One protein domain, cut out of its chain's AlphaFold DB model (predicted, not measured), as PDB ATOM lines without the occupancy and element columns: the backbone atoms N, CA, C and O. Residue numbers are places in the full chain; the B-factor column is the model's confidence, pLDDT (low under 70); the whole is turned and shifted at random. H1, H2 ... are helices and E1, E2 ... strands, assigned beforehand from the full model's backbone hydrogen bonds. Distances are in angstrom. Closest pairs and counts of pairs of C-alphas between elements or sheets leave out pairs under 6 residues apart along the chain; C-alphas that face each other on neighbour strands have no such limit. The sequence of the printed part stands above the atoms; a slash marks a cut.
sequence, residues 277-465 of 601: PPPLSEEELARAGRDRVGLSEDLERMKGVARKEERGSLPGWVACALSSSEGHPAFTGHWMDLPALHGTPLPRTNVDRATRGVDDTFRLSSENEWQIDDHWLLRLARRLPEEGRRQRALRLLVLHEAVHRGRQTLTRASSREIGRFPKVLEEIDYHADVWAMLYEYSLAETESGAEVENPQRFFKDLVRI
ATOM      1  N   PRO A 277     -44.613 -22.825 -40.501       64.19
ATOM      2  CA  PRO A 277     -43.870 -23.468 -41.561       64.19
ATOM      3  C   PRO A 277     -44.339 -22.872 -42.893       64.19
ATOM      4  O   PRO A 277     -45.521 -22.528 -43.022       64.19
ATOM      5  N   PRO A 278     -43.419 -22.671 -43.852       72.50
ATOM      6  CA  PRO A 278     -43.738 -21.964 -45.081       72.50
ATOM      7  C   PRO A 278     -44.974 -22.586 -45.748       72.50
ATOM      8  O   PRO A 278     -45.195 -23.801 -45.619       72.50
ATOM      9  N   PRO A 279     -45.803 -21.768 -46.423       81.69
ATOM     10  CA  PRO A 279     -46.974 -22.279 -47.111       81.69
ATOM     11  C   PRO A 279     -46.536 -23.336 -48.122       81.69
ATOM     12  O   PRO A 279     -45.544 -23.163 -48.832       81.69
ATOM     13  N   LEU A 280     -47.277 -24.437 -48.155       85.81
ATOM     14  CA  LEU A 280     -47.004 -25.542 -49.060       85.81
ATOM     15  C   LEU A 280     -47.416 -25.172 -50.483       85.81
ATOM     16  O   LEU A 280     -48.454 -24.543 -50.698       85.81
ATOM     17  N   SER A 281     -46.611 -25.591 -51.453       93.69
ATOM     18  CA  SER A 281     -46.956 -25.503 -52.869       93.69
ATOM     19  C   SER A 281     -48.143 -26.412 -53.212       93.69
ATOM     20  O   SER A 281     -48.439 -27.385 -52.512       93.69
ATOM     21  N   GLU A 282     -48.818 -26.135 -54.331       94.38
ATOM     22  CA  GLU A 282     -49.917 -26.984 -54.813       94.38
ATOM     23  C   GLU A 282     -49.469 -28.432 -55.063       94.38
ATOM     24  O   GLU A 282     -50.229 -29.367 -54.808       94.38
ATOM     25  N   GLU A 283     -48.224 -28.637 -55.507       95.56
ATOM     26  CA  GLU A 283     -47.669 -29.976 -55.707       95.56
ATOM     27  C   GLU A 283     -47.489 -30.725 -54.378       95.56
ATOM     28  O   GLU A 283     -47.843 -31.906 -54.287       95.56
ATOM     29  N   GLU A 284     -46.980 -30.048 -53.344       94.44
ATOM     30  CA  GLU A 284     -46.802 -30.618 -52.003       94.44
ATOM     31  C   GLU A 284     -48.154 -30.968 -51.369       94.44
ATOM     32  O   GLU A 284     -48.320 -32.071 -50.848       94.44
ATOM     33  N   LEU A 285     -49.156 -30.095 -51.506       93.88
ATOM     34  CA  LEU A 285     -50.528 -30.370 -51.064       93.88
ATOM     35  C   LEU A 285     -51.142 -31.559 -51.813       93.88
ATOM     36  O   LEU A 285     -51.761 -32.435 -51.206       93.88
ATOM     37  N   ALA A 286     -50.954 -31.633 -53.134       95.50
ATOM     38  CA  ALA A 286     -51.429 -32.760 -53.932       95.50
ATOM     39  C   ALA A 286     -50.728 -34.073 -53.548       95.50
ATOM     40  O   ALA A 286     -51.348 -35.138 -53.578       95.50
ATOM     41  N   ARG A 287     -49.442 -34.016 -53.173       96.25
ATOM     42  CA  ARG A 287     -48.686 -35.169 -52.664       96.25
ATOM     43  C   ARG A 287     -49.252 -35.656 -51.340       96.25
ATOM     44  O   ARG A 287     -49.618 -36.822 -51.265       96.25
ATOM     45  N   ALA A 288     -49.406 -34.766 -50.363       96.06
ATOM     46  CA  ALA A 288     -49.985 -35.106 -49.069       96.06
ATOM     47  C   ALA A 288     -51.416 -35.662 -49.212       96.06
ATOM     48  O   ALA A 288     -51.805 -36.604 -48.523       96.06
ATOM     49  N   GLY A 289     -52.198 -35.132 -50.161       96.50
ATOM     50  CA  GLY A 289     -53.502 -35.679 -50.533       96.50
ATOM     51  C   GLY A 289     -53.428 -37.123 -51.045       96.50
ATOM     52  O   GLY A 289     -54.172 -37.976 -50.562       96.50
ATOM     53  N   ARG A 290     -52.510 -37.423 -51.977       97.19
ATOM     54  CA  ARG A 290     -52.274 -38.797 -52.464       97.19
ATOM     55  C   ARG A 290     -51.835 -39.733 -51.345       97.19
ATOM     56  O   ARG A 290     -52.354 -40.840 -51.261       97.19
ATOM     57  N   ASP A 291     -50.945 -39.276 -50.466       98.00
ATOM     58  CA  ASP A 291     -50.450 -40.095 -49.361       98.00
ATOM     59  C   ASP A 291     -51.597 -40.519 -48.418       98.00
ATOM     60  O   ASP A 291     -51.681 -41.691 -48.051       98.00
ATOM     61  N   ARG A 292     -52.553 -39.622 -48.116       97.75
ATOM     62  CA  ARG A 292     -53.771 -39.963 -47.347       97.75
ATOM     63  C   ARG A 292     -54.714 -40.916 -48.081       97.75
ATOM     64  O   ARG A 292     -55.352 -41.752 -47.443       97.75
ATOM     65  N   VAL A 293     -54.849 -40.774 -49.402       97.94
ATOM     66  CA  VAL A 293     -55.670 -41.689 -50.212       97.94
ATOM     67  C   VAL A 293     -55.074 -43.093 -50.177       97.94
ATOM     68  O   VAL A 293     -55.802 -44.024 -49.841       97.94
ATOM     69  N   GLY A 294     -53.764 -43.223 -50.411       97.75
ATOM     70  CA  GLY A 294     -53.053 -44.499 -50.324       97.75
ATOM     71  C   GLY A 294     -53.194 -45.140 -48.943       97.75
ATOM     72  O   GLY A 294     -53.648 -46.276 -48.841       97.75
ATOM     73  N   LEU A 295     -52.976 -44.375 -47.867       98.06
ATOM     74  CA  LEU A 295     -53.162 -44.892 -46.509       98.06
ATOM     75  C   LEU A 295     -54.602 -45.350 -46.247       98.06
ATOM     76  O   LEU A 295     -54.832 -46.326 -45.539       98.06
ATOM     77  N   SER A 296     -55.592 -44.654 -46.803       98.19
ATOM     78  CA  SER A 296     -56.988 -45.055 -46.659       98.19
ATOM     79  C   SER A 296     -57.298 -46.366 -47.382       98.19
ATOM     80  O   SER A 296     -58.109 -47.138 -46.877       98.19
ATOM     81  N   GLU A 297     -56.691 -46.616 -48.540       97.62
ATOM     82  CA  GLU A 297     -56.807 -47.890 -49.256       97.62
ATOM     83  C   GLU A 297     -56.089 -49.006 -48.494       97.62
ATOM     84  O   GLU A 297     -56.643 -50.090 -48.304       97.62
ATOM     85  N   ASP A 298     -54.892 -48.723 -47.986       97.44
ATOM     86  CA  ASP A 298     -54.116 -49.627 -47.140       97.44
ATOM     87  C   ASP A 298     -54.881 -50.013 -45.868       97.44
ATOM     88  O   ASP A 298     -54.899 -51.181 -45.474       97.44
ATOM     89  N   LEU A 299     -55.576 -49.057 -45.248       97.88
ATOM     90  CA  LEU A 299     -56.385 -49.294 -44.057       97.88
ATOM     91  C   LEU A 299     -57.541 -50.262 -44.324       97.88
ATOM     92  O   LEU A 299     -57.817 -51.122 -43.487       97.88
ATOM     93  N   GLU A 300     -58.184 -50.188 -45.490       97.56
ATOM     94  CA  GLU A 300     -59.200 -51.175 -45.875       97.56
ATOM     95  C   GLU A 300     -58.603 -52.572 -46.083       97.56
ATOM     96  O   GLU A 300     -59.223 -53.570 -45.701       97.56
ATOM     97  N   ARG A 301     -57.368 -52.668 -46.592       96.00
ATOM     98  CA  ARG A 301     -56.659 -53.956 -46.688       96.00
ATOM     99  C   ARG A 301     -56.328 -54.520 -45.308       96.00
ATOM    100  O   ARG A 301     -56.641 -55.682 -45.039       96.00
ATOM    101  N   MET A 302     -55.825 -53.691 -44.393       97.62
ATOM    102  CA  MET A 302     -55.585 -54.067 -42.992       97.62
ATOM    103  C   MET A 302     -56.873 -54.533 -42.291       97.62
ATOM    104  O   MET A 302     -56.879 -55.561 -41.612       97.62
ATOM    105  N   LYS A 303     -58.004 -53.850 -42.519       97.25
ATOM    106  CA  LYS A 303     -59.335 -54.290 -42.055       97.25
ATOM    107  C   LYS A 303     -59.731 -55.652 -42.631       97.25
ATOM    108  O   LYS A 303     -60.385 -56.439 -41.945       97.25
ATOM    109  N   GLY A 304     -59.380 -55.931 -43.884       95.31
ATOM    110  CA  GLY A 304     -59.592 -57.229 -44.524       95.31
ATOM    111  C   GLY A 304     -58.829 -58.355 -43.823       95.31
ATOM    112  O   GLY A 304     -59.428 -59.390 -43.516       95.31
ATOM    113  N   VAL A 305     -57.550 -58.126 -43.503       94.75
ATOM    114  CA  VAL A 305     -56.722 -59.062 -42.721       94.75
ATOM    115  C   VAL A 305     -57.330 -59.291 -41.342       94.75
ATOM    116  O   VAL A 305     -57.584 -60.439 -40.984       94.75
ATOM    117  N   ALA A 306     -57.698 -58.229 -40.623       95.44
ATOM    118  CA  ALA A 306     -58.355 -58.337 -39.319       95.44
ATOM    119  C   ALA A 306     -59.621 -59.218 -39.373       95.44
ATOM    120  O   ALA A 306     -59.782 -60.147 -38.586       95.44
ATOM    121  N   ARG A 307     -60.501 -59.007 -40.361       95.19
ATOM    122  CA  ARG A 307     -61.706 -59.840 -40.546       95.19
ATOM    123  C   ARG A 307     -61.392 -61.291 -40.914       95.19
ATOM    124  O   ARG A 307     -62.242 -62.164 -40.734       95.19
ATOM    125  N   LYS A 308     -60.244 -61.565 -41.539       92.38
ATOM    126  CA  LYS A 308     -59.794 -62.932 -41.839       92.38
ATOM    127  C   LYS A 308     -59.304 -63.618 -40.565       92.38
ATOM    128  O   LYS A 308     -59.682 -64.762 -40.339       92.38
ATOM    129  N   GLU A 309     -58.542 -62.918 -39.731       93.62
ATOM    130  CA  GLU A 309     -58.097 -63.426 -38.430       93.62
ATOM    131  C   GLU A 309     -59.256 -63.731 -37.488       93.62
ATOM    132  O   GLU A 309     -59.278 -64.802 -36.899       93.62
ATOM    133  N   GLU A 310     -60.230 -62.824 -37.383       93.25
ATOM    134  CA  GLU A 310     -61.397 -62.986 -36.504       93.25
ATOM    135  C   GLU A 310     -62.223 -64.232 -36.863       93.25
ATOM    136  O   GLU A 310     -62.809 -64.877 -35.997       93.25
ATOM    137  N   ARG A 311     -62.254 -64.592 -38.153       92.25
ATOM    138  CA  ARG A 311     -62.893 -65.822 -38.647       92.25
ATOM    139  C   ARG A 311     -62.008 -67.061 -38.502       92.25
ATOM    140  O   ARG A 311     -62.516 -68.176 -38.612       92.25
ATOM    141  N   GLY A 312     -60.702 -66.874 -38.343       87.25
ATOM    142  CA  GLY A 312     -59.734 -67.942 -38.159       87.25
ATOM    143  C   GLY A 312     -59.730 -68.476 -36.727       87.25
ATOM    144  O   GLY A 312     -60.291 -67.885 -35.812       87.25
ATOM    145  N   SER A 313     -59.066 -69.613 -36.532       82.19
ATOM    146  CA  SER A 313     -58.882 -70.239 -35.215       82.19
ATOM    147  C   SER A 313     -57.412 -70.276 -34.786       82.19
ATOM    148  O   SER A 313     -57.025 -71.147 -34.007       82.19
ATOM    149  N   LEU A 314     -56.571 -69.403 -35.354       88.25
ATOM    150  CA  LEU A 314     -55.139 -69.398 -35.061       88.25
ATOM    151  C   LEU A 314     -54.875 -68.886 -33.632       88.25
ATOM    152  O   LEU A 314     -55.516 -67.926 -33.193       88.25
ATOM    153  N   PRO A 315     -53.954 -69.522 -32.887       84.12
ATOM    154  CA  PRO A 315     -53.707 -69.180 -31.494       84.12
ATOM    155  C   PRO A 315     -52.791 -67.952 -31.366       84.12
ATOM    156  O   PRO A 315     -51.571 -68.046 -31.461       84.12
ATOM    157  N   GLY A 316     -53.387 -66.794 -31.076       90.56
ATOM    158  CA  GLY A 316     -52.653 -65.570 -30.736       90.56
ATOM    159  C   GLY A 316     -52.111 -64.792 -31.940       90.56
ATOM    160  O   GLY A 316     -52.208 -65.214 -33.090       90.56
ATOM    161  N   TRP A 317     -51.551 -63.610 -31.675       94.56
ATOM    162  CA  TRP A 317     -51.221 -62.641 -32.727       94.56
ATOM    163  C   TRP A 317     -50.057 -63.071 -33.630       94.56
ATOM    164  O   TRP A 317     -50.095 -62.787 -34.820       94.56
ATOM    165  N   VAL A 318     -49.053 -63.784 -33.102       95.19
ATOM    166  CA  VAL A 318     -47.896 -64.251 -33.893       95.19
ATOM    167  C   VAL A 318     -48.334 -65.286 -34.927       95.19
ATOM    168  O   VAL A 318     -47.951 -65.202 -36.092       95.19
ATOM    169  N   ALA A 319     -49.166 -66.244 -34.509       93.88
ATOM    170  CA  ALA A 319     -49.758 -67.240 -35.395       93.88
ATOM    171  C   ALA A 319     -50.581 -66.562 -36.499       93.88
ATOM    172  O   ALA A 319     -50.423 -66.890 -37.673       93.88
ATOM    173  N   CYS A 320     -51.392 -65.564 -36.130       93.75
ATOM    174  CA  CYS A 320     -52.165 -64.778 -37.085       93.75
ATOM    175  C   CYS A 320     -51.285 -63.999 -38.078       93.75
ATOM    176  O   CYS A 320     -51.497 -64.119 -39.282       93.75
ATOM    177  N   ALA A 321     -50.284 -63.253 -37.601       94.06
ATOM    178  CA  ALA A 321     -49.413 -62.439 -38.449       94.06
ATOM    179  C   ALA A 321     -48.601 -63.295 -39.436       94.06
ATOM    180  O   ALA A 321     -48.474 -62.941 -40.604       94.06
ATOM    181  N   LEU A 322     -48.106 -64.453 -38.993       92.75
ATOM    182  CA  LEU A 322     -47.292 -65.357 -39.813       92.75
ATOM    183  C   LEU A 322     -48.109 -66.401 -40.591       92.75
ATOM    184  O   LEU A 322     -47.523 -67.245 -41.262       92.75
ATOM    185  N   SER A 323     -49.442 -66.413 -40.461       87.94
ATOM    186  CA  SER A 323     -50.305 -67.487 -40.985       87.94
ATOM    187  C   SER A 323     -49.825 -68.907 -40.605       87.94
ATOM    188  O   SER A 323     -49.980 -69.854 -41.376       87.94
ATOM    189  N   SER A 324     -49.246 -69.057 -39.408       87.38
ATOM    190  CA  SER A 324     -48.673 -70.305 -38.878       87.38
ATOM    191  C   SER A 324     -49.597 -70.924 -37.827       87.38
ATOM    192  O   SER A 324     -50.209 -70.202 -37.046       87.38
ATOM    193  N   SER A 325     -49.683 -72.258 -37.761       83.31
ATOM    194  CA  SER A 325     -50.540 -72.961 -36.793       83.31
ATOM    195  C   SER A 325     -50.084 -72.821 -35.339       83.31
ATOM    196  O   SER A 325     -50.920 -72.873 -34.441       83.31
ATOM    197  N   GLU A 326     -48.781 -72.649 -35.098       82.31
ATOM    198  CA  GLU A 326     -48.186 -72.658 -33.750       82.31
ATOM    199  C   GLU A 326     -47.507 -71.327 -33.372       82.31
ATOM    200  O   GLU A 326     -47.021 -71.172 -32.253       82.31
ATOM    201  N   GLY A 327     -47.480 -70.343 -34.279       89.06
ATOM    202  CA  GLY A 327     -46.715 -69.107 -34.086       89.06
ATOM    203  C   GLY A 327     -45.209 -69.335 -34.243       89.06
ATOM    204  O   GLY A 327     -44.793 -70.071 -35.138       89.06
ATOM    205  N   HIS A 328     -44.392 -68.681 -33.410       94.38
ATOM    206  CA  HIS A 328     -42.934 -68.835 -33.417       94.38
ATOM    207  C   HIS A 328     -42.372 -68.845 -31.981       94.38
ATOM    208  O   HIS A 328     -42.672 -67.932 -31.206       94.38
ATOM    209  N   PRO A 329     -41.520 -69.823 -31.615       93.88
ATOM    210  CA  PRO A 329     -41.130 -70.088 -30.226       93.88
ATOM    211  C   PRO A 329     -40.271 -68.996 -29.578       93.88
ATOM    212  O   PRO A 329     -40.133 -68.986 -28.359       93.88
ATOM    213  N   ALA A 330     -39.682 -68.082 -30.355       94.56
ATOM    214  CA  ALA A 330     -38.931 -66.957 -29.793       94.56
ATOM    215  C   ALA A 330     -39.833 -65.913 -29.104       94.56
ATOM    216  O   ALA A 330     -39.383 -65.213 -28.200       94.56
ATOM    217  N   PHE A 331     -41.111 -65.827 -29.486       95.00
ATOM    218  CA  PHE A 331     -42.063 -64.899 -28.881       95.00
ATOM    219  C   PHE A 331     -42.740 -65.566 -27.683       95.00
ATOM    220  O   PHE A 331     -43.676 -66.345 -27.827       95.00
ATOM    221  N   THR A 332     -42.247 -65.268 -26.483       93.19
ATOM    222  CA  THR A 332     -42.760 -65.814 -25.216       93.19
ATOM    223  C   THR A 332     -42.993 -64.706 -24.187       93.19
ATOM    224  O   THR A 332     -42.679 -63.539 -24.427       93.19
ATOM    225  N   GLY A 333     -43.570 -65.046 -23.030       91.75
ATOM    226  CA  GLY A 333     -43.799 -64.084 -21.949       91.75
ATOM    227  C   GLY A 333     -44.703 -62.932 -22.392       91.75
ATOM    228  O   GLY A 333     -45.779 -63.171 -22.935       91.75
ATOM    229  N   HIS A 334     -44.245 -61.693 -22.195       88.44
ATOM    230  CA  HIS A 334     -45.007 -60.472 -22.490       88.44
ATOM    231  C   HIS A 334     -45.417 -60.324 -23.958       88.44
ATOM    232  O   HIS A 334     -46.425 -59.680 -24.248       88.44
ATOM    233  N   TRP A 335     -44.690 -60.952 -24.888       92.12
ATOM    234  CA  TRP A 335     -45.096 -60.981 -26.291       92.12
ATOM    235  C   TRP A 335     -46.480 -61.610 -26.469       92.12
ATOM    236  O   TRP A 335     -47.248 -61.149 -27.307       92.12
ATOM    237  N   MET A 336     -46.839 -62.613 -25.662       89.62
ATOM    238  CA  MET A 336     -48.122 -63.323 -25.776       89.62
ATOM    239  C   MET A 336     -49.326 -62.488 -25.321       89.62
ATOM    240  O   MET A 336     -50.463 -62.843 -25.625       89.62
ATOM    241  N   ASP A 337     -49.093 -61.367 -24.632       91.31
ATOM    242  CA  ASP A 337     -50.158 -60.484 -24.149       91.31
ATOM    243  C   ASP A 337     -50.643 -59.485 -25.211       91.31
ATOM    244  O   ASP A 337     -51.722 -58.894 -25.047       91.31
ATOM    245  N   LEU A 338     -49.876 -59.305 -26.295       93.94
ATOM    246  CA  LEU A 338     -50.235 -58.415 -27.395       93.94
ATOM    247  C   LEU A 338     -51.462 -58.944 -28.160       93.94
ATOM    248  O   LEU A 338     -51.612 -60.153 -28.363       93.94
ATOM    249  N   PRO A 339     -52.368 -58.052 -28.594       94.44
ATOM    250  CA  PRO A 339     -53.556 -58.445 -29.337       94.44
ATOM    251  C   PRO A 339     -53.209 -58.845 -30.776       94.44
ATOM    252  O   PRO A 339     -52.287 -58.305 -31.382       94.44
ATOM    253  N   ALA A 340     -54.005 -59.744 -31.354       95.06
ATOM    254  CA  ALA A 340     -54.073 -59.880 -32.808       95.06
ATOM    255  C   ALA A 340     -54.700 -58.616 -33.426       95.06
ATOM    256  O   ALA A 340     -55.365 -57.848 -32.724       95.06
ATOM    257  N   LEU A 341     -54.524 -58.397 -34.730       95.31
ATOM    258  CA  LEU A 341     -54.970 -57.185 -35.423       95.31
ATOM    259  C   LEU A 341     -56.468 -56.916 -35.229       95.31
ATOM    260  O   LEU A 341     -56.854 -55.780 -34.945       95.31
ATOM    261  N   HIS A 342     -57.309 -57.951 -35.289       94.75
ATOM    262  CA  HIS A 342     -58.754 -57.828 -35.033       94.75
ATOM    263  C   HIS A 342     -59.114 -57.422 -33.595       94.75
ATOM    264  O   HIS A 342     -60.179 -56.852 -33.363       94.75
ATOM    265  N   GLY A 343     -58.226 -57.686 -32.635       92.94
ATOM    266  CA  GLY A 343     -58.369 -57.286 -31.236       92.94
ATOM    267  C   GLY A 343     -57.947 -55.840 -30.957       92.94
ATOM    268  O   GLY A 343     -58.069 -55.377 -29.822       92.94
ATOM    269  N   THR A 344     -57.439 -55.120 -31.961       94.44
ATOM    270  CA  THR A 344     -57.087 -53.696 -31.849       94.44
ATOM    271  C   THR A 344     -58.271 -52.793 -32.225       94.44
ATOM    272  O   THR A 344     -59.252 -53.260 -32.807       94.44
ATOM    273  N   PRO A 345     -58.210 -51.478 -31.951       92.38
ATOM    274  CA  PRO A 345     -59.215 -50.531 -32.440       92.38
ATOM    275  C   PRO A 345     -59.183 -50.300 -33.960       92.38
ATOM    276  O   PRO A 345     -60.158 -49.778 -34.500       92.38
ATOM    277  N   LEU A 346     -58.102 -50.691 -34.654       95.00
ATOM    278  CA  LEU A 346     -57.868 -50.408 -36.077       95.00
ATOM    279  C   LEU A 346     -59.063 -50.731 -36.987       95.00
ATOM    280  O   LEU A 346     -59.396 -49.875 -37.814       95.00
ATOM    281  N   PRO A 347     -59.784 -51.864 -36.827       96.00
ATOM    282  CA  PRO A 347     -60.921 -52.193 -37.681       96.00
ATOM    283  C   PRO A 347     -62.053 -51.157 -37.677       96.00
ATOM    284  O   PRO A 347     -62.862 -51.126 -38.603       96.00
ATOM    285  N   ARG A 348     -62.110 -50.307 -36.644       95.12
ATOM    286  CA  ARG A 348     -63.139 -49.279 -36.429       95.12
ATOM    287  C   ARG A 348     -62.664 -47.866 -36.775       95.12
ATOM    288  O   ARG A 348     -63.391 -46.915 -36.518       95.12
ATOM    289  N   THR A 349     -61.455 -47.730 -37.315       96.62
ATOM    290  CA  THR A 349     -60.862 -46.431 -37.660       96.62
ATOM    291  C   THR A 349     -60.994 -46.113 -39.147       96.62
ATOM    292  O   THR A 349     -61.160 -47.020 -39.963       96.62
ATOM    293  N   ASN A 350     -60.898 -44.836 -39.508       97.75
ATOM    294  CA  ASN A 350     -60.825 -44.352 -40.893       97.75
ATOM    295  C   ASN A 350     -59.684 -43.336 -41.045       97.75
ATOM    296  O   ASN A 350     -59.069 -42.961 -40.055       97.75
ATOM    297  N   VAL A 351     -59.386 -42.892 -42.266       97.75
ATOM    298  CA  VAL A 351     -58.433 -41.796 -42.512       97.75
ATOM    299  C   VAL A 351     -59.210 -40.531 -42.853       97.75
ATOM    300  O   VAL A 351     -59.986 -40.529 -43.811       97.75
ATOM    301  N   ASP A 352     -58.970 -39.452 -42.112       95.94
ATOM    302  CA  ASP A 352     -59.483 -38.127 -42.447       95.94
ATOM    303  C   ASP A 352     -58.665 -37.557 -43.612       95.94
ATOM    304  O   ASP A 352     -57.467 -37.293 -43.496       95.94
ATOM    305  N   ARG A 353     -59.321 -37.380 -44.762       94.88
ATOM    306  CA  ARG A 353     -58.699 -36.858 -45.990       94.88
ATOM    307  C   ARG A 353     -58.797 -35.336 -46.120       94.88
ATOM    308  O   ARG A 353     -58.184 -34.776 -47.028       94.88
ATOM    309  N   ALA A 354     -59.592 -34.680 -45.278       90.62
ATOM    310  CA  ALA A 354     -59.890 -33.256 -45.368       90.62
ATOM    311  C   ALA A 354     -58.985 -32.417 -44.460       90.62
ATOM    312  O   ALA A 354     -58.560 -31.330 -44.860       90.62
ATOM    313  N   THR A 355     -58.671 -32.909 -43.260       87.81
ATOM    314  CA  THR A 355     -57.844 -32.175 -42.296       87.81
ATOM    315  C   THR A 355     -56.387 -32.106 -42.745       87.81
ATOM    316  O   THR A 355     -55.721 -33.125 -42.924       87.81
ATOM    317  N   ARG A 356     -55.891 -30.873 -42.905       85.38
ATOM    318  CA  ARG A 356     -54.543 -30.566 -43.412       85.38
ATOM    319  C   ARG A 356     -53.532 -30.180 -42.338       85.38
ATOM    320  O   ARG A 356     -52.355 -30.475 -42.493       85.38
ATOM    321  N   GLY A 357     -53.992 -29.530 -41.268       81.25
ATOM    322  CA  GLY A 357     -53.158 -29.102 -40.146       81.25
ATOM    323  C   GLY A 357     -53.524 -29.857 -38.877       81.25
ATOM    324  O   GLY A 357     -54.703 -29.923 -38.519       81.25
ATOM    325  N   VAL A 358     -52.527 -30.428 -38.203       78.75
ATOM    326  CA  VAL A 358     -52.722 -31.195 -36.964       78.75
ATOM    327  C   VAL A 358     -51.664 -30.788 -35.945       78.75
ATOM    328  O   VAL A 358     -50.479 -31.001 -36.177       78.75
ATOM    329  N   ASP A 359     -52.091 -30.269 -34.789       62.94
ATOM    330  CA  ASP A 359     -51.187 -29.715 -33.760       62.94
ATOM    331  C   ASP A 359     -50.086 -30.692 -33.293       62.94
ATOM    332  O   ASP A 359     -48.960 -30.280 -33.027       62.94
ATOM    333  N   ASP A 360     -50.388 -31.996 -33.247       65.88
ATOM    334  CA  ASP A 360     -49.455 -33.062 -32.841       65.88
ATOM    335  C   ASP A 360     -48.840 -33.807 -34.040       65.88
ATOM    336  O   ASP A 360     -48.277 -34.887 -33.876       65.88
ATOM    337  N   THR A 361     -48.958 -33.268 -35.257       84.69
ATOM    338  CA  THR A 361     -48.565 -33.861 -36.555       84.69
ATOM    339  C   THR A 361     -49.314 -35.130 -36.979       84.69
ATOM    340  O   THR A 361     -49.552 -35.336 -38.167       84.69
ATOM    341  N   PHE A 362     -49.732 -35.961 -36.026       89.69
ATOM    342  CA  PHE A 362     -50.492 -37.185 -36.237       89.69
ATOM    343  C   PHE A 362     -51.371 -37.461 -35.014       89.69
ATOM    344  O   PHE A 362     -50.892 -37.430 -33.879       89.69
ATOM    345  N   ARG A 363     -52.663 -37.737 -35.212       87.38
ATOM    346  CA  ARG A 363     -53.565 -38.137 -34.119       87.38
ATOM    347  C   ARG A 363     -54.723 -38.996 -34.609       87.38
ATOM    348  O   ARG A 363     -55.070 -38.970 -35.782       87.38
ATOM    349  N   LEU A 364     -55.365 -39.691 -33.674       89.00
ATOM    350  CA  LEU A 364     -56.689 -40.280 -33.871       89.00
ATOM    351  C   LEU A 364     -57.721 -39.324 -33.265       89.00
ATOM    352  O   LEU A 364     -57.584 -38.961 -32.093       89.00
ATOM    353  N   SER A 365     -58.702 -38.887 -34.051       86.12
ATOM    354  CA  SER A 365     -59.771 -37.998 -33.591       86.12
ATOM    355  C   SER A 365     -60.774 -38.722 -32.679       86.12
ATOM    356  O   SER A 365     -60.753 -39.949 -32.550       86.12
ATOM    357  N   SER A 366     -61.681 -37.967 -32.050       81.31
ATOM    358  CA  SER A 366     -62.806 -38.521 -31.277       81.31
ATOM    359  C   SER A 366     -63.753 -39.373 -32.125       81.31
ATOM    360  O   SER A 366     -64.434 -40.252 -31.602       81.31
ATOM    361  N   GLU A 367     -63.763 -39.146 -33.434       87.12
ATOM    362  CA  GLU A 367     -64.571 -39.842 -34.433       87.12
ATOM    363  C   GLU A 367     -63.881 -41.116 -34.961       87.12
ATOM    364  O   GLU A 367     -64.396 -41.767 -35.867       87.12
ATOM    365  N   ASN A 368     -62.743 -41.513 -34.373       92.38
ATOM    366  CA  ASN A 368     -61.880 -42.609 -34.830       92.38
ATOM    367  C   ASN A 368     -61.279 -42.381 -36.226       92.38
ATOM    368  O   ASN A 368     -61.069 -43.334 -36.981       92.38
ATOM    369  N   GLU A 369     -60.956 -41.134 -36.566       95.44
ATOM    370  CA  GLU A 369     -60.308 -40.800 -37.833       95.44
ATOM    371  C   GLU A 369     -58.837 -40.434 -37.623       95.44
ATOM    372  O   GLU A 369     -58.490 -39.595 -36.788       95.44
ATOM    373  N   TRP A 370     -57.947 -41.085 -38.368       95.75
ATOM    374  CA  TRP A 370     -56.532 -40.754 -38.410       95.75
ATOM    375  C   TRP A 370     -56.354 -39.433 -39.151       95.75
ATOM    376  O   TRP A 370     -56.643 -39.337 -40.344       95.75
ATOM    377  N   GLN A 371     -55.867 -38.428 -38.433       93.81
ATOM    378  CA  GLN A 371     -55.564 -37.096 -38.936       93.81
ATOM    379  C   GLN A 371     -54.051 -36.927 -39.002       93.81
ATOM    380  O   GLN A 371     -53.355 -37.140 -38.007       93.81
ATOM    381  N   ILE A 372     -53.555 -36.525 -40.171       95.38
ATOM    382  CA  ILE A 372     -52.125 -36.373 -40.450       95.38
ATOM    383  C   ILE A 372     -51.881 -34.974 -41.001       95.38
ATOM    384  O   ILE A 372     -52.636 -34.504 -41.851       95.38
ATOM    385  N   ASP A 373     -50.843 -34.317 -40.510       92.44
ATOM    386  CA  ASP A 373     -50.426 -32.980 -40.916       92.44
ATOM    387  C   ASP A 373     -49.704 -32.981 -42.277       92.44
ATOM    388  O   ASP A 373     -48.847 -33.831 -42.539       92.44
ATOM    389  N   ASP A 374     -50.029 -32.016 -43.144       93.19
ATOM    390  CA  ASP A 374     -49.419 -31.889 -44.474       93.19
ATOM    391  C   ASP A 374     -47.904 -31.637 -44.397       93.19
ATOM    392  O   ASP A 374     -47.139 -32.204 -45.183       93.19
ATOM    393  N   HIS A 375     -47.436 -30.820 -43.446       89.56
ATOM    394  CA  HIS A 375     -46.005 -30.546 -43.303       89.56
ATOM    395  C   HIS A 375     -45.250 -31.775 -42.806       89.56
ATOM    396  O   HIS A 375     -44.106 -31.981 -43.213       89.56
ATOM    397  N   TRP A 376     -45.861 -32.616 -41.969       94.00
ATOM    398  CA  TRP A 376     -45.262 -33.900 -41.595       94.00
ATOM    399  C   TRP A 376     -45.174 -34.870 -42.777       94.00
ATOM    400  O   TRP A 376     -44.110 -35.448 -42.992       94.00
ATOM    401  N   LEU A 377     -46.226 -34.990 -43.596       96.12
ATOM    402  CA  LEU A 377     -46.191 -35.814 -44.815       96.12
ATOM    403  C   LEU A 377     -45.106 -35.346 -45.793       96.12
ATOM    404  O   LEU A 377     -44.403 -36.162 -46.388       96.12
ATOM    405  N   LEU A 378     -44.893 -34.034 -45.904       93.75
ATOM    406  CA  LEU A 378     -43.799 -33.486 -46.697       93.75
ATOM    407  C   LEU A 378     -42.421 -33.857 -46.136       93.75
ATOM    408  O   LEU A 378     -41.529 -34.234 -46.899       93.75
ATOM    409  N   ARG A 379     -42.226 -33.766 -44.814       94.31
ATOM    410  CA  ARG A 379     -40.982 -34.221 -44.173       94.31
ATOM    411  C   ARG A 379     -40.749 -35.698 -44.448       94.31
ATOM    412  O   ARG A 379     -39.667 -36.058 -44.900       94.31
ATOM    413  N   LEU A 380     -41.781 -36.525 -44.282       96.62
ATOM    414  CA  LEU A 380     -41.721 -37.944 -44.612       96.62
ATOM    415  C   LEU A 380     -41.309 -38.155 -46.074       96.62
ATOM    416  O   LEU A 380     -40.435 -38.972 -46.340       96.62
ATOM    417  N   ALA A 381     -41.856 -37.384 -47.015       96.25
ATOM    418  CA  ALA A 381     -41.513 -37.492 -48.432       96.25
ATOM    419  C   ALA A 381     -40.099 -37.044 -48.795       96.25
ATOM    420  O   ALA A 381     -39.522 -37.581 -49.738       96.25
ATOM    421  N   ARG A 382     -39.506 -36.116 -48.043       94.94
ATOM    422  CA  ARG A 382     -38.089 -35.766 -48.214       94.94
ATOM    423  C   ARG A 382     -37.176 -36.905 -47.776       94.94
ATOM    424  O   ARG A 382     -36.167 -37.156 -48.428       94.94
ATOM    425  N   ARG A 383     -37.538 -37.597 -46.693       95.31
ATOM    426  CA  ARG A 383     -36.752 -38.711 -46.140       95.31
ATOM    427  C   ARG A 383     -36.980 -40.024 -46.889       95.31
ATOM    428  O   ARG A 383     -36.055 -40.806 -47.067       95.31
ATOM    429  N   LEU A 384     -38.198 -40.231 -47.388       97.31
ATOM    430  CA  LEU A 384     -38.622 -41.372 -48.196       97.31
ATOM    431  C   LEU A 384     -39.234 -40.867 -49.523       97.31
ATOM    432  O   LEU A 384     -40.456 -40.740 -49.647       97.31
ATOM    433  N   PRO A 385     -38.409 -40.571 -50.547       96.19
ATOM    434  CA  PRO A 385     -38.892 -40.039 -51.829       96.19
ATOM    435  C   PRO A 385     -39.726 -41.037 -52.639       96.19
ATOM    436  O   PRO A 385     -40.576 -40.647 -53.444       96.19
ATOM    437  N   GLU A 386     -39.518 -42.331 -52.414       97.12
ATOM    438  CA  GLU A 386     -40.243 -43.407 -53.082       97.12
ATOM    439  C   GLU A 386     -41.639 -43.598 -52.478       97.12
ATOM    440  O   GLU A 386     -41.794 -43.794 -51.272       97.12
ATOM    441  N   GLU A 387     -42.668 -43.580 -53.326       95.81
ATOM    442  CA  GLU A 387     -44.068 -43.678 -52.896       95.81
ATOM    443  C   GLU A 387     -44.381 -44.985 -52.164       95.81
ATOM    444  O   GLU A 387     -44.981 -44.944 -51.094       95.81
ATOM    445  N   GLY A 388     -43.897 -46.126 -52.662       95.81
ATOM    446  CA  GLY A 388     -44.104 -47.417 -51.997       95.81
ATOM    447  C   GLY A 388     -43.531 -47.456 -50.575       95.81
ATOM    448  O   GLY A 388     -44.187 -47.944 -49.654       95.81
ATOM    449  N   ARG A 389     -42.347 -46.861 -50.361       97.94
ATOM    450  CA  ARG A 389     -41.713 -46.786 -49.033       97.94
ATOM    451  C   ARG A 389     -42.452 -45.818 -48.107       97.94
ATOM    452  O   ARG A 389     -42.574 -46.117 -46.923       97.94
ATOM    453  N   ARG A 390     -43.013 -44.716 -48.627       97.69
ATOM    454  CA  ARG A 390     -43.915 -43.847 -47.843       97.69
ATOM    455  C   ARG A 390     -45.198 -44.546 -47.428       97.69
ATOM    456  O   ARG A 390     -45.585 -44.435 -46.273       97.69
ATOM    457  N   GLN A 391     -45.854 -45.265 -48.335       97.94
ATOM    458  CA  GLN A 391     -47.088 -45.979 -47.993       97.94
ATOM    459  C   GLN A 391     -46.823 -47.026 -46.906       97.94
ATOM    460  O   GLN A 391     -47.526 -47.080 -45.899       97.94
ATOM    461  N   ARG A 392     -45.713 -47.760 -47.025       98.12
ATOM    462  CA  ARG A 392     -45.235 -48.676 -45.985       98.12
ATOM    463  C   ARG A 392     -44.951 -47.975 -44.652       98.12
ATOM    464  O   ARG A 392     -45.374 -48.471 -43.612       98.12
ATOM    465  N   ALA A 393     -44.305 -46.808 -44.664       98.56
ATOM    466  CA  ALA A 393     -44.113 -45.988 -43.462       98.56
ATOM    467  C   ALA A 393     -45.440 -45.621 -42.778       98.56
ATOM    468  O   ALA A 393     -45.565 -45.747 -41.559       98.56
ATOM    469  N   LEU A 394     -46.441 -45.201 -43.553       98.56
ATOM    470  CA  LEU A 394     -47.757 -44.834 -43.030       98.56
ATOM    471  C   LEU A 394     -48.503 -46.042 -42.443       98.56
ATOM    472  O   LEU A 394     -49.112 -45.915 -41.378       98.56
ATOM    473  N   ARG A 395     -48.413 -47.220 -43.076       98.19
ATOM    474  CA  ARG A 395     -48.957 -48.470 -42.518       98.19
ATOM    475  C   ARG A 395     -48.296 -48.835 -41.197       98.19
ATOM    476  O   ARG A 395     -49.007 -49.072 -40.224       98.19
ATOM    477  N   LEU A 396     -46.960 -48.822 -41.141       98.50
ATOM    478  CA  LEU A 396     -46.209 -49.097 -39.913       98.50
ATOM    479  C   LEU A 396     -46.615 -48.144 -38.785       98.50
ATOM    480  O   LEU A 396     -46.845 -48.598 -37.667       98.50
ATOM    481  N   LEU A 397     -46.771 -46.848 -39.082       97.62
ATOM    482  CA  LEU A 397     -47.221 -45.854 -38.109       97.62
ATOM    483  C   LEU A 397     -48.619 -46.181 -37.563       97.62
ATOM    484  O   LEU A 397     -48.808 -46.211 -36.350       97.62
ATOM    485  N   VAL A 398     -49.594 -46.463 -38.431       97.00
ATOM    486  CA  VAL A 398     -50.968 -46.786 -38.004       97.00
ATOM    487  C   VAL A 398     -51.033 -48.107 -37.233       97.00
ATOM    488  O   VAL A 398     -51.745 -48.192 -36.233       97.00
ATOM    489  N   LEU A 399     -50.278 -49.125 -37.652       97.38
ATOM    490  CA  LEU A 399     -50.181 -50.410 -36.956       97.38
ATOM    491  C   LEU A 399     -49.569 -50.247 -35.554       97.38
ATOM    492  O   LEU A 399     -50.156 -50.707 -34.573       97.38
ATOM    493  N   HIS A 400     -48.445 -49.535 -35.446       96.62
ATOM    494  CA  HIS A 400     -47.794 -49.207 -34.174       96.62
ATOM    495  C   HIS A 400     -48.765 -48.499 -33.216       96.62
ATOM    496  O   HIS A 400     -48.941 -48.863 -32.053       96.62
ATOM    497  N   GLU A 401     -49.483 -47.512 -33.733       94.44
ATOM    498  CA  GLU A 401     -50.425 -46.713 -32.962       94.44
ATOM    499  C   GLU A 401     -51.695 -47.499 -32.573       94.44
ATOM    500  O   GLU A 401     -52.294 -47.254 -31.517       94.44
ATOM    501  N   ALA A 402     -52.113 -48.475 -33.380       93.25
ATOM    502  CA  ALA A 402     -53.258 -49.328 -33.082       93.25
ATOM    503  C   ALA A 402     -53.024 -50.230 -31.861       93.25
ATOM    504  O   ALA A 402     -53.928 -50.376 -31.030       93.25
ATOM    505  N   VAL A 403     -51.828 -50.809 -31.719       93.81
ATOM    506  CA  VAL A 403     -51.527 -51.713 -30.597       93.81
ATOM    507  C   VAL A 403     -51.409 -50.966 -29.263       93.81
ATOM    508  O   VAL A 403     -51.924 -51.450 -28.249       93.81
ATOM    509  N   HIS A 404     -50.883 -49.734 -29.268       90.62
ATOM    510  CA  HIS A 404     -50.847 -48.866 -28.082       90.62
ATOM    511  C   HIS A 404     -52.235 -48.574 -27.497       90.62
ATOM    512  O   HIS A 404     -52.411 -48.557 -26.276       90.62
ATOM    513  N   ARG A 405     -53.240 -48.390 -28.364       81.44
ATOM    514  CA  ARG A 405     -54.627 -48.083 -27.968       81.44
ATOM    515  C   ARG A 405     -55.417 -49.305 -27.487       81.44
ATOM    516  O   ARG A 405     -56.530 -49.141 -26.993       81.44
ATOM    517  N   GLY A 406     -54.867 -50.509 -27.641       73.44
ATOM    518  CA  GLY A 406     -55.436 -51.749 -27.123       73.44
ATOM    519  C   GLY A 406     -55.003 -52.028 -25.680       73.44
ATOM    520  O   GLY A 406     -55.078 -51.173 -24.799       73.44
ATOM    521  N   ARG A 407     -54.517 -53.250 -25.436       73.94
ATOM    522  CA  ARG A 407     -54.105 -53.735 -24.106       73.94
ATOM    523  C   ARG A 407     -52.963 -52.962 -23.448       73.94
ATOM    524  O   ARG A 407     -52.859 -52.992 -22.230       73.94
ATOM    525  N   GLN A 408     -52.127 -52.275 -24.223       81.44
ATOM    526  CA  GLN A 408     -51.053 -51.444 -23.671       81.44
ATOM    527  C   GLN A 408     -51.594 -50.174 -22.994       81.44
ATOM    528  O   GLN A 408     -50.887 -49.546 -22.210       81.44
ATOM    529  N   THR A 409     -52.865 -49.820 -23.233       76.12
ATOM    530  CA  THR A 409     -53.578 -48.704 -22.595       76.12
ATOM    531  C   THR A 409     -52.841 -47.372 -22.677       76.12
ATOM    532  O   THR A 409     -53.056 -46.504 -21.838       76.12
ATOM    533  N   LEU A 410     -51.980 -47.177 -23.676       73.56
ATOM    534  CA  LEU A 410     -51.180 -45.970 -23.825       73.56
ATOM    535  C   LEU A 410     -51.972 -44.973 -24.675       73.56
ATOM    536  O   LEU A 410     -52.000 -45.028 -25.902       73.56
ATOM    537  N   THR A 411     -52.689 -44.083 -23.993       63.78
ATOM    538  CA  THR A 411     -53.546 -43.047 -24.580       63.78
ATOM    539  C   THR A 411     -53.127 -41.686 -24.035       63.78
ATOM    540  O   THR A 411     -52.477 -41.620 -22.994       63.78
ATOM    541  N   ARG A 412     -53.560 -40.581 -24.661       57.88
ATOM    542  CA  ARG A 412     -53.328 -39.226 -24.115       57.88
ATOM    543  C   ARG A 412     -53.767 -39.083 -22.646       57.88
ATOM    544  O   ARG A 412     -53.153 -38.321 -21.909       57.88
ATOM    545  N   ALA A 413     -54.814 -39.800 -22.225       49.97
ATOM    546  CA  ALA A 413     -55.344 -39.737 -20.863       49.97
ATOM    547  C   ALA A 413     -54.474 -40.491 -19.839       49.97
ATOM    548  O   ALA A 413     -54.334 -40.038 -18.708       49.97
ATOM    549  N   SER A 414     -53.866 -41.610 -20.235       56.75
ATOM    550  CA  SER A 414     -52.991 -42.431 -19.383       56.75
ATOM    551  C   SER A 414     -51.507 -42.066 -19.497       56.75
ATOM    552  O   SER A 414     -50.706 -42.507 -18.680       56.75
ATOM    553  N   SER A 415     -51.125 -41.241 -20.478       56.16
ATOM    554  CA  SER A 415     -49.740 -40.815 -20.707       56.16
ATOM    555  C   SER A 415     -49.313 -39.576 -19.913       56.16
ATOM    556  O   SER A 415     -48.232 -39.037 -20.162       56.16
ATOM    557  N   ARG A 416     -50.144 -39.065 -18.996       52.44
ATOM    558  CA  ARG A 416     -49.745 -37.954 -18.120       52.44
ATOM    559  C   ARG A 416     -48.589 -38.440 -17.234       52.44
ATOM    560  O   ARG A 416     -48.693 -39.505 -16.642       52.44
ATOM    561  N   GLU A 417     -47.468 -37.720 -17.229       54.59
ATOM    562  CA  GLU A 417     -46.227 -38.050 -16.495       54.59
ATOM    563  C   GLU A 417     -45.480 -39.338 -16.905       54.59
ATOM    564  O   GLU A 417     -44.346 -39.547 -16.470       54.59
ATOM    565  N   ILE A 418     -46.024 -40.173 -17.804       68.50
ATOM    566  CA  ILE A 418     -45.357 -41.422 -18.221       68.50
ATOM    567  C   ILE A 418     -43.994 -41.168 -18.882       68.50
ATOM    568  O   ILE A 418     -43.113 -42.025 -18.851       68.50
ATOM    569  N   GLY A 419     -43.792 -39.968 -19.441       65.81
ATOM    570  CA  GLY A 419     -42.540 -39.527 -20.061       65.81
ATOM    571  C   GLY A 419     -41.310 -39.606 -19.147       65.81
ATOM    572  O   GLY A 419     -40.190 -39.662 -19.664       65.81
ATOM    573  N   ARG A 420     -41.519 -39.683 -17.822       74.81
ATOM    574  CA  ARG A 420     -40.483 -39.856 -16.793       74.81
ATOM    575  C   ARG A 420     -39.943 -41.290 -16.718       74.81
ATOM    576  O   ARG A 420     -38.917 -41.511 -16.084       74.81
ATOM    577  N   PHE A 421     -40.586 -42.254 -17.386       84.81
ATOM    578  CA  PHE A 421     -40.198 -43.668 -17.415       84.81
ATOM    579  C   PHE A 421     -39.688 -44.083 -18.807       84.81
ATOM    580  O   PHE A 421     -40.312 -44.914 -19.476       84.81
ATOM    581  N   PRO A 422     -38.551 -43.531 -19.281       87.56
ATOM    582  CA  PRO A 422     -38.074 -43.757 -20.644       87.56
ATOM    583  C   PRO A 422     -37.851 -45.241 -20.952       87.56
ATOM    584  O   PRO A 422     -38.139 -45.659 -22.064       87.56
ATOM    585  N   LYS A 423     -37.421 -46.043 -19.968       91.06
ATOM    586  CA  LYS A 423     -37.135 -47.476 -20.140       91.06
ATOM    587  C   LYS A 423     -38.379 -48.340 -20.325       91.06
ATOM    588  O   LYS A 423     -38.371 -49.249 -21.143       91.06
ATOM    589  N   VAL A 424     -39.458 -48.037 -19.603       91.00
ATOM    590  CA  VAL A 424     -40.741 -48.738 -19.779       91.00
ATOM    591  C   VAL A 424     -41.321 -48.409 -21.149       91.00
ATOM    592  O   VAL A 424     -41.764 -49.290 -21.875       91.00
ATOM    593  N   LEU A 425     -41.275 -47.133 -21.526       90.19
ATOM    594  CA  LEU A 425     -41.775 -46.675 -22.815       90.19
ATOM    595  C   LEU A 425     -40.960 -47.209 -24.001       90.19
ATOM    596  O   LEU A 425     -41.534 -47.515 -25.037       90.19
ATOM    597  N   GLU A 426     -39.643 -47.338 -23.841       92.75
ATOM    598  CA  GLU A 426     -38.734 -47.982 -24.799       92.75
ATOM    599  C   GLU A 426     -39.135 -49.443 -25.058       92.75
ATOM    600  O   GLU A 426     -39.188 -49.861 -26.211       92.75
ATOM    601  N   GLU A 427     -39.489 -50.196 -24.010       94.25
ATOM    602  CA  GLU A 427     -39.972 -51.579 -24.132       94.25
ATOM    603  C   GLU A 427     -41.315 -51.657 -24.873       94.25
ATOM    604  O   GLU A 427     -41.489 -52.446 -25.801       94.25
ATOM    605  N   ILE A 428     -42.270 -50.802 -24.488       93.62
ATOM    606  CA  ILE A 428     -43.607 -50.764 -25.093       93.62
ATOM    607  C   ILE A 428     -43.519 -50.394 -26.583       93.62
ATOM    608  O   ILE A 428     -44.193 -51.025 -27.401       93.62
ATOM    609  N   ASP A 429     -42.679 -49.416 -26.935       95.06
ATOM    610  CA  ASP A 429     -42.431 -49.017 -28.326       95.06
ATOM    611  C   ASP A 429     -41.804 -50.145 -29.135       95.06
ATOM    612  O   ASP A 429     -42.229 -50.395 -30.261       95.06
ATOM    613  N   TYR A 430     -40.817 -50.842 -28.566       97.44
ATOM    614  CA  TYR A 430     -40.148 -51.944 -29.246       97.44
ATOM    615  C   TYR A 430     -41.123 -53.081 -29.574       97.44
ATOM    616  O   TYR A 430     -41.155 -53.570 -30.704       97.44
ATOM    617  N   HIS A 431     -41.978 -53.454 -28.616       96.56
ATOM    618  CA  HIS A 431     -43.041 -54.429 -28.848       96.56
ATOM    619  C   HIS A 431     -43.999 -53.988 -29.961       96.56
ATOM    620  O   HIS A 431     -44.350 -54.794 -30.823       96.56
ATOM    621  N   ALA A 432     -44.410 -52.717 -29.959       96.81
ATOM    622  CA  ALA A 432     -45.328 -52.179 -30.958       96.81
ATOM    623  C   ALA A 432     -44.710 -52.120 -32.363       96.81
ATOM    624  O   ALA A 432     -45.375 -52.440 -33.347       96.81
ATOM    625  N   ASP A 433     -43.428 -51.774 -32.454       98.31
ATOM    626  CA  ASP A 433     -42.667 -51.764 -33.700       98.31
ATOM    627  C   ASP A 433     -42.523 -53.173 -34.294       98.31
ATOM    628  O   ASP A 433     -42.850 -53.375 -35.462       98.31
ATOM    629  N   VAL A 434     -42.100 -54.169 -33.503       98.44
ATOM    630  CA  VAL A 434     -41.985 -55.562 -33.978       98.44
ATOM    631  C   VAL A 434     -43.347 -56.112 -34.403       98.44
ATOM    632  O   VAL A 434     -43.458 -56.750 -35.451       98.44
ATOM    633  N   TRP A 435     -44.393 -55.826 -33.627       97.81
ATOM    634  CA  TRP A 435     -45.766 -56.193 -33.965       97.81
ATOM    635  C   TRP A 435     -46.190 -55.598 -35.315       97.81
ATOM    636  O   TRP A 435     -46.665 -56.325 -36.189       97.81
ATOM    637  N   ALA A 436     -45.942 -54.303 -35.533       98.25
ATOM    638  CA  ALA A 436     -46.253 -53.628 -36.790       98.25
ATOM    639  C   ALA A 436     -45.447 -54.195 -37.970       98.25
ATOM    640  O   ALA A 436     -46.007 -54.407 -39.044       98.25
ATOM    641  N   MET A 437     -44.160 -54.496 -37.773       98.62
ATOM    642  CA  MET A 437     -43.302 -55.079 -38.810       98.62
ATOM    643  C   MET A 437     -43.772 -56.472 -39.254       98.62
ATOM    644  O   MET A 437     -43.705 -56.786 -40.441       98.62
ATOM    645  N   LEU A 438     -44.272 -57.304 -38.335       98.19
ATOM    646  CA  LEU A 438     -44.797 -58.633 -38.675       98.19
ATOM    647  C   LEU A 438     -46.128 -58.561 -39.421       98.19
ATOM    648  O   LEU A 438     -46.360 -59.337 -40.347       98.19
ATOM    649  N   TYR A 439     -46.980 -57.601 -39.073       97.94
ATOM    650  CA  TYR A 439     -48.198 -57.352 -39.836       97.94
ATOM    651  C   TYR A 439     -47.919 -56.767 -41.220       97.94
ATOM    652  O   TYR A 439     -48.568 -57.168 -42.184       97.94
ATOM    653  N   GLU A 440     -46.915 -55.901 -41.353       98.00
ATOM    654  CA  GLU A 440     -46.443 -55.440 -42.661       98.00
ATOM    655  C   GLU A 440     -45.875 -56.592 -43.503       98.00
ATOM    656  O   GLU A 440     -46.164 -56.664 -44.694       98.00
ATOM    657  N   TYR A 441     -45.134 -57.529 -42.897       97.44
ATOM    658  CA  TYR A 441     -44.689 -58.754 -43.575       97.44
ATOM    659  C   TYR A 441     -45.878 -59.571 -44.104       97.44
ATOM    660  O   TYR A 441     -45.894 -59.945 -45.272       97.44
ATOM    661  N   SER A 442     -46.905 -59.785 -43.275       94.75
ATOM    662  CA  SER A 442     -48.133 -60.511 -43.640       94.75
ATOM    663  C   SER A 442     -48.887 -59.868 -44.813       94.75
ATOM    664  O   SER A 442     -49.353 -60.541 -45.740       94.75
ATOM    665  N   LEU A 443     -48.997 -58.536 -44.785       94.88
ATOM    666  CA  LEU A 443     -49.623 -57.751 -45.846       94.88
ATOM    667  C   LEU A 443     -48.825 -57.867 -47.149       94.88
ATOM    668  O   LEU A 443     -49.408 -58.176 -48.188       94.88
ATOM    669  N   ALA A 444     -47.502 -57.697 -47.081       95.06
ATOM    670  CA  ALA A 444     -46.617 -57.799 -48.237       95.06
ATOM    671  C   ALA A 444     -46.614 -59.209 -48.847       95.06
ATOM    672  O   ALA A 444     -46.677 -59.344 -50.065       95.06
ATOM    673  N   GLU A 445     -46.620 -60.262 -48.027       93.25
ATOM    674  CA  GLU A 445     -46.713 -61.652 -48.492       93.25
ATOM    675  C   GLU A 445     -48.014 -61.915 -49.264       93.25
ATOM    676  O   GLU A 445     -48.010 -62.599 -50.289       93.25
ATOM    677  N   THR A 446     -49.124 -61.327 -48.808       88.25
ATOM    678  CA  THR A 446     -50.435 -61.451 -49.464       88.25
ATOM    679  C   THR A 446     -50.490 -60.699 -50.800       88.25
ATOM    680  O   THR A 446     -51.176 -61.142 -51.722       88.25
ATOM    681  N   GLU A 447     -49.792 -59.566 -50.913       88.25
ATOM    682  CA  GLU A 447     -49.735 -58.758 -52.139       88.25
ATOM    683  C   GLU A 447     -48.747 -59.330 -53.167       88.25
ATOM    684  O   GLU A 447     -49.069 -59.432 -54.353       88.25
ATOM    685  N   SER A 448     -47.546 -59.707 -52.723       90.00
ATOM    686  CA  SER A 448     -46.459 -60.191 -53.570       90.00
ATOM    687  C   SER A 448     -45.460 -61.031 -52.768       90.00
ATOM    688  O   SER A 448     -44.533 -60.514 -52.143       90.00
ATOM    689  N   GLY A 449     -45.571 -62.359 -52.869       87.06
ATOM    690  CA  GLY A 449     -44.633 -63.289 -52.222       87.06
ATOM    691  C   GLY A 449     -43.156 -63.072 -52.601       87.06
ATOM    692  O   GLY A 449     -42.267 -63.392 -51.817       87.06
ATOM    693  N   ALA A 450     -42.875 -62.471 -53.763       88.44
ATOM    694  CA  ALA A 450     -41.513 -62.139 -54.186       88.44
ATOM    695  C   ALA A 450     -40.862 -61.034 -53.327       88.44
ATOM    696  O   ALA A 450     -39.639 -60.990 -53.212       88.44
ATOM    697  N   GLU A 451     -41.647 -60.143 -52.706       88.31
ATOM    698  CA  GLU A 451     -41.095 -59.096 -51.831       88.31
ATOM    699  C   GLU A 451     -40.545 -59.659 -50.519       88.31
ATOM    700  O   GLU A 451     -39.565 -59.139 -49.979       88.31
ATOM    701  N   VAL A 452     -41.162 -60.732 -50.024       92.50
ATOM    702  CA  VAL A 452     -40.824 -61.366 -48.745       92.50
ATOM    703  C   VAL A 452     -39.910 -62.587 -48.893       92.50
ATOM    704  O   VAL A 452     -39.453 -63.126 -47.888       92.50
ATOM    705  N   GLU A 453     -39.569 -62.984 -50.125       92.50
ATOM    706  CA  GLU A 453     -38.696 -64.132 -50.427       92.50
ATOM    707  C   GLU A 453     -37.332 -64.044 -49.719       92.50
ATOM    708  O   GLU A 453     -36.740 -65.059 -49.350       92.50
ATOM    709  N   ASN A 454     -36.841 -62.822 -49.481       94.62
ATOM    710  CA  ASN A 454     -35.661 -62.566 -48.662       94.62
ATOM    711  C   ASN A 454     -36.050 -61.820 -47.370       94.62
ATOM    712  O   ASN A 454     -35.971 -60.583 -47.334       94.62
ATOM    713  N   PRO A 455     -36.404 -62.546 -46.289       95.56
ATOM    714  CA  PRO A 455     -36.804 -61.944 -45.020       95.56
ATOM    715  C   PRO A 455     -35.735 -61.012 -44.448       95.56
ATOM    716  O   PRO A 455     -36.048 -59.930 -43.960       95.56
ATOM    717  N   GLN A 456     -34.454 -61.379 -44.557       95.94
ATOM    718  CA  GLN A 456     -33.351 -60.544 -44.079       95.94
ATOM    719  C   GLN A 456     -33.375 -59.157 -44.728       95.94
ATOM    720  O   GLN A 456     -33.305 -58.140 -44.040       95.94
ATOM    721  N   ARG A 457     -33.480 -59.106 -46.062       95.88
ATOM    722  CA  ARG A 457     -33.546 -57.847 -46.808       95.88
ATOM    723  C   ARG A 457     -34.820 -57.079 -46.475       95.88
ATOM    724  O   ARG A 457     -34.736 -55.871 -46.270       95.88
ATOM    725  N   PHE A 458     -35.954 -57.772 -46.399       97.56
ATOM    726  CA  PHE A 458     -37.250 -57.171 -46.100       97.56
ATOM    727  C   PHE A 458     -37.249 -56.469 -44.735       97.56
ATOM    728  O   PHE A 458     -37.514 -55.273 -44.657       97.56
ATOM    729  N   PHE A 459     -36.850 -57.156 -43.662       98.19
ATOM    730  CA  PHE A 459     -36.833 -56.554 -42.326       98.19
ATOM    731  C   PHE A 459     -35.736 -55.493 -42.164       98.19
ATOM    732  O   PHE A 459     -35.968 -54.493 -41.488       98.19
ATOM    733  N   LYS A 460     -34.576 -55.617 -42.835       97.81
ATOM    734  CA  LYS A 460     -33.600 -54.509 -42.903       97.81
ATOM    735  C   LYS A 460     -34.220 -53.255 -43.526       97.81
ATOM    736  O   LYS A 460     -33.954 -52.150 -43.054       97.81
ATOM    737  N   ASP A 461     -35.022 -53.420 -44.576       98.12
ATOM    738  CA  ASP A 461     -35.740 -52.320 -45.216       98.12
ATOM    739  C   ASP A 461     -36.797 -51.716 -44.281       98.12
ATOM    740  O   ASP A 461     -36.838 -50.496 -44.128       98.12
ATOM    741  N   LEU A 462     -37.565 -52.548 -43.565       98.50
ATOM    742  CA  LEU A 462     -38.528 -52.078 -42.560       98.50
ATOM    743  C   LEU A 462     -37.872 -51.252 -41.457       98.50
ATOM    744  O   LEU A 462     -38.396 -50.201 -41.100       98.50
ATOM    745  N   VAL A 463     -36.715 -51.677 -40.943       98.50
ATOM    746  CA  VAL A 463     -35.977 -50.913 -39.925       98.50
ATOM    747  C   VAL A 463     -35.565 -49.537 -40.458       98.50
ATOM    748  O   VAL A 463     -35.688 -48.534 -39.751       98.50
ATOM    749  N   ARG A 464     -35.122 -49.448 -41.720       98.31
ATOM    750  CA  ARG A 464     -34.803 -48.158 -42.353       98.31
ATOM    751  C   ARG A 464     -36.042 -47.291 -42.528       98.31
ATOM    752  O   ARG A 464     -36.019 -46.127 -42.151       98.31
ATOM    753  N   ILE A 465     -37.134 -47.856 -43.028       98.62
ATOM    754  CA  ILE A 465     -38.392 -47.126 -43.205       98.62
ATOM    755  C   ILE A 465     -38.912 -46.616 -41.857       98.62
ATOM    756  O   ILE A 465     -39.241 -45.436 -41.741       98.62
TER     757      ILE A 465
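Overview. This is residues 277 to 465 of the 601 residues of the protein "SAVED domain-containing protein" of Polyangium fumosum (UniProt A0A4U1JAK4). A helix in the middle, H5, is crossed by two longer ones, H1 on one side and H6 on another. H4 packs on H1 toward one end of the domain, with the small hairpin of E1 and E2 nearby, while H2 packs on H6 toward the other end; residues 412 to 417 and 419 to 424 stick out. The printed part has 189 residues, in the order H1, H2, H3, E1, E2, H4, H5, H6, H7, H8, with one antiparallel sheet E1 - E2. It is mostly helix and compact, with a radius of gyration of the C-alphas of 16.8 A and spans of 52 by 44 by 29 A.

Along the chain. Find C-alpha 282 at (-49.917, -26.984, -54.813); from there H1 runs 44.0 A to residue 311. H2 is residues 316 to 321 and H3 residues 333 to 337. Next come the strands E1, residues 362 to 364, and E2, residues 369 to 372. H4 takes residues 374 to 383, and H5 runs 26.2 A over residues 387 to 404. H6 starts at C-alpha 422, (-38.074, -43.757, -20.644), and runs 36.8 A to residue 447. H7 is residues 449 to 452, and H8, residues 455 to 465, ends at C-alpha 465, (-38.392, -47.126, -43.205).

Arrangement. Begin at the hub, H5 and H6, which touch three helices each. They touch each other at a steep tilt of 51 degrees, opposite ways, closest at the C-alphas of His 400 and Ala 432, 5.0 A. H5 touches H1 at a steep tilt of 52 degrees, the same way, closest at the C-alphas of Leu 295 and Gln 391, 6.3 A. H8 touches H5 about perpendicular, at 85 degrees, with the C-alphas of Ala 393 and Ile 465 closest, 5.8 A. H1 touches H4 with residues 284 to 291 alone, closest at the C-alphas of Ala 288 and Asp 374, 5.6 A. H6 touches H2, closest at the C-alphas of Ala 321 and Tyr 439, 5.4 A, and H7, at those of Glu 445 and Val 452, 5.9 A. H3 is close to H6 but not clearly touching, with the C-alphas of Trp 335 and His 431 7.3 A apart. In the hairpin E1 and E2, N 363 and O 371 are 2.9 A apart, within hydrogen-bond range; E1 and H5 are near each other. Every O i to N i+4 pair is within range in H2, H4, H6 and H8, against 25 of 26 in H1, 13 of 14 in H5 and 0 of 1 in H3, where 2 of 2 O i to N i+3 pairs are; H7 is too short for an O i to N i+4 pair.

Size, cuts and confidence. The C-alphas farthest apart, of Pro 278 and Glu 326, lie 52.1 A from each other. The printed part has no cut; the links H2 to H3, H3 to E1 and H5 to H6 are long. Look for pLDDT under 70 at residue 277, residues 359 to 360 and residues 411 to 419; the mean of the printed part is 90.8.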